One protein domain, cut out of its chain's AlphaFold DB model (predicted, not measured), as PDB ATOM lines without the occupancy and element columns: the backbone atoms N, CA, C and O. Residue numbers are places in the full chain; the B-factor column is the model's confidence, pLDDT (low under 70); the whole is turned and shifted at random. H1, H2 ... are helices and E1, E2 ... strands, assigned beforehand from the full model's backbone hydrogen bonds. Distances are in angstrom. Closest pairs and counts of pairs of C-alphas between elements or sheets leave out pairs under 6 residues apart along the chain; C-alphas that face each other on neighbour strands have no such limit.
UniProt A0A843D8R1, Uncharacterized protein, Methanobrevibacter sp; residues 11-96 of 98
ATOM      1  N   ALA A  11      32.816  20.919 -58.851       92.62
ATOM      2  CA  ALA A  11      32.681  21.770 -57.677       92.62
ATOM      3  C   ALA A  11      33.630  21.406 -56.549       92.62
ATOM      4  O   ALA A  11      33.995  20.247 -56.360       92.62
ATOM      5  N   MET A  12      33.934  22.426 -55.756       93.19
ATOM      6  CA  MET A  12      34.648  22.322 -54.493       93.19
ATOM      7  C   MET A  12      33.687  22.586 -53.336       93.19
ATOM      8  O   MET A  12      32.882  23.515 -53.389       93.19
ATOM      9  N   ILE A  13      33.777  21.785 -52.275       95.25
ATOM     10  CA  ILE A  13      33.047  22.026 -51.028       95.25
ATOM     11  C   ILE A  13      34.076  22.326 -49.944       95.25
ATOM     12  O   ILE A  13      34.899  21.472 -49.619       95.25
ATOM     13  N   TYR A  14      34.019  23.531 -49.391       95.00
ATOM     14  CA  TYR A  14      34.921  23.988 -48.341       95.00
ATOM     15  C   TYR A  14      34.182  24.001 -47.011       95.00
ATOM     16  O   TYR A  14      33.342  24.863 -46.769       95.00
ATOM     17  N   THR A  15      34.491  23.039 -46.147       95.00
ATOM     18  CA  THR A  15      33.987  23.013 -44.771       95.00
ATOM     19  C   THR A  15      34.951  23.744 -43.856       95.00
ATOM     20  O   THR A  15      36.127  23.387 -43.781       95.00
ATOM     21  N   MET A  16      34.453  24.735 -43.131       94.00
ATOM     22  CA  MET A  16      35.254  25.623 -42.307       94.00
ATOM     23  C   MET A  16      34.657  25.707 -40.910       94.00
ATOM     24  O   MET A  16      33.469  25.949 -40.735       94.00
ATOM     25  N   ASN A  17      35.514  25.542 -39.907       94.19
ATOM     26  CA  ASN A  17      35.141  25.691 -38.503       94.19
ATOM     27  C   ASN A  17      34.949  27.172 -38.110       94.19
ATOM     28  O   ASN A  17      34.555  27.472 -36.994       94.19
ATOM     29  N   VAL A  18      35.245  28.123 -38.990       94.25
ATOM     30  CA  VAL A  18      35.114  29.558 -38.708       94.25
ATOM     31  C   VAL A  18      33.804  30.104 -39.273       94.25
ATOM     32  O   VAL A  18      33.274  29.540 -40.231       94.25
ATOM     33  N   THR A  19      33.273  31.179 -38.686       94.75
ATOM     34  CA  THR A  19      32.102  31.882 -39.236       94.75
ATOM     35  C   THR A  19      32.425  32.495 -40.602       94.75
ATOM     36  O   THR A  19      33.593  32.614 -40.964       94.75
ATOM     37  N   GLU A  20      31.402  32.897 -41.357       92.75
ATOM     38  CA  GLU A  20      31.577  33.573 -42.653       92.75
ATOM     39  C   GLU A  20      32.431  34.844 -42.517       92.75
ATOM     40  O   GLU A  20      33.436  34.992 -43.211       92.75
ATOM     41  N   ASP A  21      32.135  35.685 -41.520       92.31
ATOM     42  CA  ASP A  21      32.932  36.882 -41.224       92.31
ATOM     43  C   ASP A  21      34.399  36.543 -40.944       92.31
ATOM     44  O   ASP A  21      35.313  37.193 -41.448       92.31
ATOM     45  N   MET A  22      34.653  35.497 -40.154       91.06
ATOM     46  CA  MET A  22      36.018  35.058 -39.882       91.06
ATOM     47  C   MET A  22      36.690  34.504 -41.143       91.06
ATOM     48  O   MET A  22      37.864  34.790 -41.360       91.06
ATOM     49  N   ALA A  23      35.994  33.726 -41.973       89.38
ATOM     50  CA  ALA A  23      36.550  33.158 -43.200       89.38
ATOM     51  C   ALA A  23      36.998  34.242 -44.185       89.38
ATOM     52  O   ALA A  23      38.103  34.146 -44.728       89.38
ATOM     53  N   TYR A  24      36.200  35.303 -44.328       84.38
ATOM     54  CA  TYR A  24      36.536  36.463 -45.150       84.38
ATOM     55  C   TYR A  24      37.914  37.037 -44.782       84.38
ATOM     56  O   TYR A  24      38.770  37.225 -45.644       84.38
ATOM     57  N   PHE A  25      38.188  37.209 -43.485       77.38
ATOM     58  CA  PHE A  25      39.482  37.711 -43.008       77.38
ATOM     59  C   PHE A  25      40.600  36.656 -42.955       77.38
ATOM     60  O   PHE A  25      41.771  37.021 -42.854       77.38
ATOM     61  N   ASN A  26      40.275  35.362 -43.023       75.25
ATOM     62  CA  ASN A  26      41.232  34.255 -42.888       75.25
ATOM     63  C   ASN A  26      41.583  33.570 -44.220       75.25
ATOM     64  O   ASN A  26      42.126  32.465 -44.222       75.25
ATOM     65  N   GLY A  27      41.328  34.223 -45.356       75.88
ATOM     66  CA  GLY A  27      41.817  33.755 -46.652       75.88
ATOM     67  C   GLY A  27      40.788  33.018 -47.501       75.88
ATOM     68  O   GLY A  27      41.179  32.211 -48.344       75.88
ATOM     69  N   GLU A  28      39.496  33.323 -47.358       80.88
ATOM     70  CA  GLU A  28      38.488  32.917 -48.348       80.88
ATOM     71  C   GLU A  28      38.888  33.328 -49.781       80.88
ATOM     72  O   GLU A  28      38.727  32.546 -50.721       80.88
ATOM     73  N   ASP A  29      39.549  34.480 -49.940       84.31
ATOM     74  CA  ASP A  29      40.145  34.919 -51.209       84.31
ATOM     75  C   ASP A  29      41.128  33.892 -51.802       84.31
ATOM     76  O   ASP A  29      41.182  33.699 -53.018       84.31
ATOM     77  N   GLN A  30      41.879  33.165 -50.968       86.44
ATOM     78  CA  GLN A  30      42.792  32.115 -51.435       86.44
ATOM     79  C   GLN A  30      42.025  30.905 -51.985       86.44
ATOM     80  O   GLN A  30      42.456  30.281 -52.958       86.44
ATOM     81  N   LEU A  31      40.860  30.597 -51.410       90.44
ATOM     82  CA  LEU A  31      39.968  29.557 -51.925       90.44
ATOM     83  C   LEU A  31      39.351  29.986 -53.262       90.44
ATOM     84  O   LEU A  31      39.239  29.174 -54.181       90.44
ATOM     85  N   ALA A  32      39.021  31.272 -53.416       88.31
ATOM     86  CA  ALA A  32      38.565  31.822 -54.690       88.31
ATOM     87  C   ALA A  32      39.656  31.753 -55.777       88.31
ATOM     88  O   ALA A  32      39.362  31.401 -56.922       88.31
ATOM     89  N   ILE A  33      40.922  32.005 -55.422       91.56
ATOM     90  CA  ILE A  33      42.071  31.817 -56.322       91.56
ATOM     91  C   ILE A  33      42.192  30.344 -56.747       91.56
ATOM     92  O   ILE A  33      42.347  30.059 -57.937       91.56
ATOM     93  N   MET A  34      42.059  29.403 -55.805       91.06
ATOM     94  CA  MET A  34      42.064  27.965 -56.103       91.06
ATOM     95  C   MET A  34      40.962  27.585 -57.099       91.06
ATOM     96  O   MET A  34      41.229  26.885 -58.077       91.06
ATOM     97  N   ARG A  35      39.741  28.104 -56.912       91.94
ATOM     98  CA  ARG A  35      38.642  27.929 -57.873       91.94
ATOM     99  C   ARG A  35      39.014  28.456 -59.260       91.94
ATOM    100  O   ARG A  35      38.691  27.810 -60.253       91.94
ATOM    101  N   GLY A  36      39.720  29.586 -59.345       91.69
ATOM    102  CA  GLY A  36      40.235  30.133 -60.604       91.69
ATOM    103  C   GLY A  36      41.188  29.177 -61.329       91.69
ATOM    104  O   GLY A  36      41.014  28.922 -62.521       91.69
ATOM    105  N   TYR A  37      42.146  28.580 -60.613       93.19
ATOM    106  CA  TYR A  37      43.034  27.564 -61.188       93.19
ATOM    107  C   TYR A  37      42.272  26.332 -61.678       93.19
ATOM    108  O   TYR A  37      42.490  25.889 -62.803       93.19
ATOM    109  N   LEU A  38      41.345  25.814 -60.871       91.25
ATOM    110  CA  LEU A  38      40.518  24.671 -61.260       91.25
ATOM    111  C   LEU A  38      39.642  24.994 -62.466       91.25
ATOM    112  O   LEU A  38      39.499  24.153 -63.347       91.25
ATOM    113  N   THR A  39      39.134  26.225 -62.544       90.31
ATOM    114  CA  THR A  39      38.328  26.676 -63.679       90.31
ATOM    115  C   THR A  39      39.138  26.666 -64.975       90.31
ATOM    116  O   THR A  39      38.673  26.195 -66.010       90.31
ATOM    117  N   ASN A  40      40.389  27.125 -64.909       89.94
ATOM    118  CA  ASN A  40      41.296  27.126 -66.054       89.94
ATOM    119  C   ASN A  40      41.704  25.714 -66.507       89.94
ATOM    120  O   ASN A  40      41.984  25.520 -67.686       89.94
ATOM    121  N   ILE A  41      41.765  24.743 -65.589       89.69
ATOM    122  CA  ILE A  41      42.195  23.368 -65.891       89.69
ATOM    123  C   ILE A  41      41.019  22.500 -66.355       89.69
ATOM    124  O   ILE A  41      41.154  21.751 -67.320       89.69
ATOM    125  N   PHE A  42      39.881  22.583 -65.666       85.56
ATOM    126  CA  PHE A  42      38.768  21.641 -65.810       85.56
ATOM    127  C   PHE A  42      37.512  22.243 -66.459       85.56
ATOM    128  O   PHE A  42      36.569  21.505 -66.739       85.56
ATOM    129  N   GLY A  43      37.488  23.550 -66.735       86.69
ATOM    130  CA  GLY A  43      36.272  24.258 -67.139       86.69
ATOM    131  C   GLY A  43      35.445  24.686 -65.927       86.69
ATOM    132  O   GLY A  43      35.982  24.859 -64.841       86.69
ATOM    133  N   GLU A  44      34.139  24.896 -66.084       88.00
ATOM    134  CA  GLU A  44      33.299  25.477 -65.027       88.00
ATOM    135  C   GLU A  44      33.449  24.757 -63.669       88.00
ATOM    136  O   GLU A  44      33.320  23.532 -63.559       88.00
ATOM    137  N   CYS A  45      33.764  25.539 -62.629       90.81
ATOM    138  CA  CYS A  45      33.966  25.057 -61.269       90.81
ATOM    139  C   CYS A  45      33.199  25.931 -60.266       90.81
ATOM    140  O   CYS A  45      33.528  27.103 -60.039       90.81
ATOM    141  N   GLU A  46      32.168  25.354 -59.652       92.12
ATOM    142  CA  GLU A  46      31.411  25.987 -58.573       92.12
ATOM    143  C   GLU A  46      32.109  25.793 -57.217       92.12
ATOM    144  O   GLU A  46      32.917  24.884 -57.015       92.12
ATOM    145  N   SER A  47      31.798  26.639 -56.240       93.75
ATOM    146  CA  SER A  47      32.252  26.445 -54.861       93.75
ATOM    147  C   SER A  47      31.087  26.562 -53.893       93.75
ATOM    148  O   SER A  47      30.256  27.457 -54.011       93.75
ATOM    149  N   LEU A  48      31.030  25.635 -52.940       95.69
ATOM    150  CA  LEU A  48      30.110  25.664 -51.814       95.69
ATOM    151  C   LEU A  48      30.919  25.865 -50.537       95.69
ATOM    152  O   LEU A  48      31.617  24.956 -50.086       95.69
ATOM    153  N   TYR A  49      30.792  27.046 -49.950       95.94
ATOM    154  CA  TYR A  49      31.359  27.349 -48.646       95.94
ATOM    155  C   TYR A  49      30.373  26.939 -47.547       95.94
ATOM    156  O   TYR A  49      29.177  27.239 -47.607       95.94
ATOM    157  N   VAL A  50      30.876  26.190 -46.572       97.06
ATOM    158  CA  VAL A  50      30.136  25.692 -45.415       97.06
ATOM    159  C   VAL A  50      30.865  26.188 -44.177       97.06
ATOM    160  O   VAL A  50      31.922  25.664 -43.826       97.06
ATOM    161  N   TYR A  51      30.315  27.223 -43.558       97.00
ATOM    162  CA  TYR A  51      30.913  27.905 -42.416       97.00
ATOM    163  C   TYR A  51      30.449  27.319 -41.085       97.00
ATOM    164  O   TYR A  51      29.483  26.559 -41.017       97.00
ATOM    165  N   ASP A  52      31.143  27.728 -40.028       96.31
ATOM    166  CA  ASP A  52      30.807  27.493 -38.628       96.31
ATOM    167  C   ASP A  52      30.562  26.015 -38.278       96.31
ATOM    168  O   ASP A  52      29.787  25.672 -37.386       96.31
ATOM    169  N   THR A  53      31.256  25.112 -38.975       96.06
ATOM    170  CA  THR A  53      31.098  23.673 -38.769       96.06
ATOM    171  C   THR A  53      31.589  23.254 -37.391       96.06
ATOM    172  O   THR A  53      32.424  23.913 -36.770       96.06
ATOM    173  N   LYS A  54      31.076  22.128 -36.898       94.56
ATOM    174  CA  LYS A  54      31.545  21.511 -35.661       94.56
ATOM    175  C   LYS A  54      32.782  20.657 -35.952       94.56
ATOM    176  O   LYS A  54      32.689  19.645 -36.640       94.56
ATOM    177  N   GLN A  55      33.942  21.061 -35.430       92.00
ATOM    178  CA  GLN A  55      35.225  20.403 -35.712       92.00
ATOM    179  C   GLN A  55      35.417  19.101 -34.925       92.00
ATOM    180  O   GLN A  55      35.955  18.129 -35.453       92.00
ATOM    181  N   PHE A  56      34.987  19.080 -33.661       90.81
ATOM    182  CA  PHE A  56      35.156  17.934 -32.771       90.81
ATOM    183  C   PHE A  56      33.812  17.362 -32.360       90.81
ATOM    184  O   PHE A  56      32.871  18.092 -32.062       90.81
ATOM    185  N   ARG A  57      33.738  16.035 -32.257       88.75
ATOM    186  CA  ARG A  57      32.550  15.357 -31.725       88.75
ATOM    187  C   ARG A  57      32.292  15.721 -30.257       88.75
ATOM    188  O   ARG A  57      31.142  15.931 -29.881       88.75
ATOM    189  N   HIS A  58      33.371  15.806 -29.480       88.12
ATOM    190  CA  HIS A  58      33.404  16.074 -28.043       88.12
ATOM    191  C   HIS A  58      34.381  17.228 -27.798       88.12
ATOM    192  O   HIS A  58      35.593  17.030 -27.850       88.12
ATOM    193  N   TYR A  59      33.864  18.448 -27.641       87.94
ATOM    194  CA  TYR A  59      34.698  19.644 -27.455       87.94
ATOM    195  C   TYR A  59      35.370  19.680 -26.078       87.94
ATOM    196  O   TYR A  59      36.455  20.226 -25.949       87.94
ATOM    197  N   ASP A  60      34.771  19.040 -25.078       86.44
ATOM    198  CA  ASP A  60      35.301  18.853 -23.726       86.44
ATOM    199  C   ASP A  60      36.602  18.035 -23.687       86.44
ATOM    200  O   ASP A  60      37.400  18.175 -22.762       86.44
ATOM    201  N   ALA A  61      36.856  17.222 -24.715       90.19
ATOM    202  CA  ALA A  61      38.094  16.460 -24.842       90.19
ATOM    203  C   ALA A  61      39.300  17.309 -25.292       90.19
ATOM    204  O   ALA A  61      40.427  16.807 -25.293       90.19
ATOM    205  N   TYR A  62      39.094  18.572 -25.687       88.81
ATOM    206  CA  TYR A  62      40.135  19.433 -26.245       88.81
ATOM    207  C   TYR A  62      40.127  20.817 -25.592       88.81
ATOM    208  O   TYR A  62      39.082  21.430 -25.398       88.81
ATOM    209  N   VAL A  63      41.312  21.369 -25.322       88.12
ATOM    210  CA  VAL A  63      41.424  22.780 -24.934       88.12
ATOM    211  C   VAL A  63      41.252  23.630 -26.188       88.12
ATOM    212  O   VAL A  63      42.153  23.706 -27.025       88.12
ATOM    213  N   ASN A  64      40.086  24.258 -26.328       85.12
ATOM    214  CA  ASN A  64      39.792  25.181 -27.414       85.12
ATOM    215  C   ASN A  64      39.089  26.428 -26.874       85.12
ATOM    216  O   ASN A  64      37.916  26.385 -26.526       85.12
ATOM    217  N   ASN A  65      39.819  27.543 -26.833       88.12
ATOM    218  CA  ASN A  65      39.304  28.822 -26.334       88.12
ATOM    219  C   ASN A  65      38.730  29.712 -27.448       88.12
ATOM    220  O   ASN A  65      38.264  30.812 -27.169       88.12
ATOM    221  N   MET A  66      38.826  29.281 -28.710       90.19
ATOM    222  CA  MET A  66      38.424  30.086 -29.864       90.19
ATOM    223  C   MET A  66      36.941  29.913 -30.207       90.19
ATOM    224  O   MET A  66      36.335  30.838 -30.740       90.19
ATOM    225  N   PHE A  67      36.357  28.748 -29.915       92.62
ATOM    226  CA  PHE A  67      34.978  28.428 -30.287       92.62
ATOM    227  C   PHE A  67      34.159  27.994 -29.079       92.62
ATOM    228  O   PHE A  67      34.635  27.217 -28.256       92.62
ATOM    229  N   ASP A  68      32.909  28.448 -29.033       93.19
ATOM    230  CA  ASP A  68      31.925  28.043 -28.032       93.19
ATOM    231  C   ASP A  68      31.342  26.655 -28.382       93.19
ATOM    232  O   ASP A  68      30.693  26.507 -29.426       93.19
ATOM    233  N   PRO A  69      31.553  25.626 -27.537       93.31
ATOM    234  CA  PRO A  69      31.018  24.286 -27.757       93.31
ATOM    235  C   PRO A  69      29.494  24.226 -27.906       93.31
ATOM    236  O   PRO A  69      28.998  23.452 -28.729       93.31
ATOM    237  N   ASP A  70      28.747  25.012 -27.131       94.00
ATOM    238  CA  ASP A  70      27.284  24.965 -27.129       94.00
ATOM    239  C   ASP A  70      26.726  25.572 -28.413       94.00
ATOM    240  O   ASP A  70      25.896  24.948 -29.083       94.00
ATOM    241  N   HIS A  71      27.285  26.706 -28.838       95.06
ATOM    242  CA  HIS A  71      27.002  27.297 -30.147       95.06
ATOM    243  C   HIS A  71      27.308  26.319 -31.292       95.06
ATOM    244  O   HIS A  71      26.484  26.114 -32.183       95.06
ATOM    245  N   LYS A  72      28.455  25.628 -31.250       95.44
ATOM    246  CA  LYS A  72      28.822  24.619 -32.263       95.44
ATOM    247  C   LYS A  72      27.862  23.433 -32.300       95.44
ATOM    248  O   LYS A  72      27.534  22.934 -33.379       95.44
ATOM    249  N   ASN A  73      27.393  22.987 -31.139       94.50
ATOM    250  CA  ASN A  73      26.379  21.941 -31.036       94.50
ATOM    251  C   ASN A  73      25.027  22.393 -31.609       94.50
ATOM    252  O   ASN A  73      24.311  21.586 -32.204       94.50
ATOM    253  N   GLU A  74      24.656  23.659 -31.431       96.38
ATOM    254  CA  GLU A  74      23.441  24.228 -32.012       96.38
ATOM    255  C   GLU A  74      23.551  24.374 -33.537       96.38
ATOM    256  O   GLU A  74      22.652  23.937 -34.263       96.38
ATOM    257  N   GLN A  75      24.683  24.874 -34.042       96.69
ATOM    258  CA  GLN A  75      24.972  24.949 -35.478       96.69
ATOM    259  C   GLN A  75      24.891  23.579 -36.159       96.69
ATOM    260  O   GLN A  75      24.251  23.441 -37.204       96.69
ATOM    261  N   GLU A  76      25.454  22.532 -35.547       95.38
ATOM    262  CA  GLU A  76      25.338  21.155 -36.051       95.38
ATOM    263  C   GLU A  76      23.872  20.688 -36.152       95.38
ATOM    264  O   GLU A  76      23.508  19.959 -37.072       95.38
ATOM    265  N   LYS A  77      22.988  21.116 -35.248       97.56
ATOM    266  CA  LYS A  77      21.570  20.723 -35.291       97.56
ATOM    267  C   LYS A  77      20.773  21.511 -36.331       97.56
ATOM    268  O   LYS A  77      19.886  20.951 -36.973       97.56
ATOM    269  N   ILE A  78      21.057  22.804 -36.481       97.94
ATOM    270  CA  ILE A  78      20.225  23.726 -37.269       97.94
ATOM    271  C   ILE A  78      20.758  23.910 -38.691       97.94
ATOM    272  O   ILE A  78      19.984  23.896 -39.654       97.94
ATOM    273  N   GLN A  79      22.062  24.128 -38.834       97.88
ATOM    274  CA  GLN A  79      22.681  24.595 -40.070       97.88
ATOM    275  C   GLN A  79      23.243  23.439 -40.903       97.88
ATOM    276  O   GLN A  79      22.961  23.367 -42.102       97.88
ATOM    277  N   PHE A  80      23.891  22.456 -40.271       96.94
ATOM    278  CA  PHE A  80      24.459  21.296 -40.972       96.94
ATOM    279  C   PHE A  80      23.449  20.547 -41.870       96.94
ATOM    280  O   PHE A  80      23.773  20.314 -43.037       96.94
ATOM    281  N   PRO A  81      22.192  20.258 -41.459       98.31
ATOM    282  CA  PRO A  81      21.221  19.629 -42.361       98.31
ATOM    283  C   PRO A  81      20.894  20.480 -43.599       98.31
ATOM    284  O   PRO A  81      20.623  19.946 -44.681       98.31
ATOM    285  N   LYS A  82      20.923  21.814 -43.469       98.50
ATOM    286  CA  LYS A  82      20.708  22.737 -44.591       98.50
ATOM    287  C   LYS A  82      21.896  22.700 -45.547       98.50
ATOM    288  O   LYS A  82      21.681  22.676 -46.759       98.50
ATOM    289  N   ASP A  83      23.116  22.640 -45.028       98.12
ATOM    290  CA  ASP A  83      24.325  22.560 -45.849       98.12
ATOM    291  C   ASP A  83      24.459  21.203 -46.542       98.12
ATOM    292  O   ASP A  83      24.721  21.165 -47.745       98.12
ATOM    293  N   CYS A  84      24.105  20.099 -45.875       98.00
ATOM    294  CA  CYS A  84      23.939  18.798 -46.530       98.00
ATOM    295  C   CYS A  84      22.918  18.864 -47.674       98.00
ATOM    296  O   CYS A  84      23.154  18.318 -48.750       98.00
ATOM    297  N   LYS A  85      21.791  19.567 -47.489       98.38
ATOM    298  CA  LYS A  85      20.791  19.755 -48.552       98.38
ATOM    299  C   LYS A  85      21.336  20.583 -49.721       98.38
ATOM    300  O   LYS A  85      20.986  20.290 -50.866       98.38
ATOM    301  N   LYS A  86      22.168  21.601 -49.469       97.62
ATOM    302  CA  LYS A  86      22.856  22.367 -50.526       97.62
ATOM    303  C   LYS A  86      23.841  21.475 -51.289       97.62
ATOM    304  O   LYS A  86      23.746  21.411 -52.512       97.62
ATOM    305  N   ALA A  87      24.691  20.730 -50.582       96.50
ATOM    306  CA  ALA A  87      25.651  19.797 -51.173       96.50
ATOM    307  C   ALA A  87      24.958  18.697 -51.998       96.50
ATOM    308  O   ALA A  87      25.353  18.413 -53.126       96.50
ATOM    309  N   TYR A  88      23.857  18.141 -51.489       95.69
ATOM    310  CA  TYR A  88      23.047  17.169 -52.220       95.69
ATOM    311  C   TYR A  88      22.459  17.761 -53.508       95.69
ATOM    312  O   TYR A  88      22.498  17.127 -54.562       95.69
ATOM    313  N   LYS A  89      21.916  18.988 -53.456       94.81
ATOM    314  CA  LYS A  89      21.389  19.673 -54.649       94.81
ATOM    315  C   LYS A  89      22.482  19.938 -55.683       94.81
ATOM    316  O   LYS A  89      22.213  19.738 -56.862       94.81
ATOM    317  N   LEU A  90      23.668  20.355 -55.238       92.56
ATOM    318  CA  LEU A  90      24.848  20.552 -56.081       92.56
ATOM    319  C   LEU A  90      25.206  19.252 -56.814       92.56
ATOM    320  O   LEU A  90      25.153  19.214 -58.039       92.56
ATOM    321  N   GLY A  91      25.412  18.151 -56.083       90.88
ATOM    322  CA  GLY A  91      25.706  16.846 -56.687       90.88
ATOM    323  C   GLY A  91      24.588  16.321 -57.601       90.88
ATOM    324  O   GLY A  91      24.857  15.725 -58.641       90.88
ATOM    325  N   LYS A  92      23.315  16.596 -57.282       91.38
ATOM    326  CA  LYS A  92      22.178  16.221 -58.138       91.38
ATOM    327  C   LYS A  92      22.187  16.938 -59.489       91.38
ATOM    328  O   LYS A  92      21.692  16.363 -60.455       91.38
ATOM    329  N   ARG A  93      22.692  18.176 -59.575       87.75
ATOM    330  CA  ARG A  93      22.867  18.847 -60.876       87.75
ATOM    331  C   ARG A  93      23.887  18.096 -61.722       87.75
ATOM    332  O   ARG A  93      23.638  17.897 -62.902       87.75
ATOM    333  N   PHE A  94      24.937  17.573 -61.090       84.44
ATOM    334  CA  PHE A  94      25.994  16.846 -61.789       84.44
ATOM    335  C   PHE A  94      25.548  15.494 -62.335       84.44
ATOM    336  O   PHE A  94      25.885  15.142 -63.458       84.44
ATOM    337  N   GLY A  95      24.706  14.773 -61.596       73.69
ATOM    338  CA  GLY A  95      24.147  13.500 -62.061       73.69
ATOM    339  C   GLY A  95      23.047  13.611 -63.126       73.69
ATOM    340  O   GLY A  95      22.524  12.581 -63.536       73.69
ATOM    341  N   LYS A  96      22.635  14.821 -63.537       61.19
ATOM    342  CA  LYS A  96      21.582  15.034 -64.551       61.19
ATOM    343  C   LYS A  96      22.111  15.233 -65.976       61.19
ATOM    344  O   LYS A  96      21.294  15.349 -66.884       61.19
TER     345      LYS A  96
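AT A GLANCE: This is residues 11 to 96 of the 98 residues of an uncharacterized protein of Methanobrevibacter sp (UniProt A0A843D8R1). A narrow ribbon of two parallel strands, E1 and E2, is sandwiched between two long helices, H2 over one face and H4 over the other. H3 and the long loop after E2 lie beyond one end of the ribbon and lengthen the body. The printed part has 86 residues, with four named helices and two named strands in the order E1 H1 H2 E2 H3 H4, and its class is mostly helix. It is loose, with a radius of gyration of the C-alphas of 15.0 A, and only just elongated, spanning 43 by 28 by 20 A.

HOW THE PARTS SIT: E1, residues 11 to 15, and E2, residues 45 to 50, are parallel neighbours at 16 degrees; N 12 and O 46 are within hydrogen-bond range at 2.9 A, as are N 50 and O 14 at 2.8 A. With H1, residues 20 to 25, and H2, residues 28 to 42, they form a strand-helix-strand unit, two parallel neighbour strands with helices between, whose crossover is right-handed. H1 and H2 are near each other, with 5 pairs of C-alphas within 10 A. The closest C-alphas of H2 and E2 are those of Thr 39 and Cys 45, 5.2 A apart. For E2 and H4, residues 80 to 94, they are those of Val 50 and Asp 83, 6.6 A apart. H2 and H4 are apart. H3, residues 69 to 78, meets H4 only through their link. Every O i to N i+4 pair is within hydrogen-bond range in H2, H3 and H4, and 1 of 2 in H1.

IN THESE COORDINATES: E1 begins at C-alpha 11 (32.681, 21.770, -57.677). H2 is 20.8 A long, E2 16.3 A, H3 14.4 A and H4 21.3 A, ending at C-alpha 94 (25.994, 16.846, -61.789).

THE WHOLE: The C-alphas of Val 63 and Lys 96, the two farthest apart, are 45.0 A apart. The printed part has no cut. The link from E2 to H3, residues 51 to 68, is long. Residue 96 has pLDDT under 70.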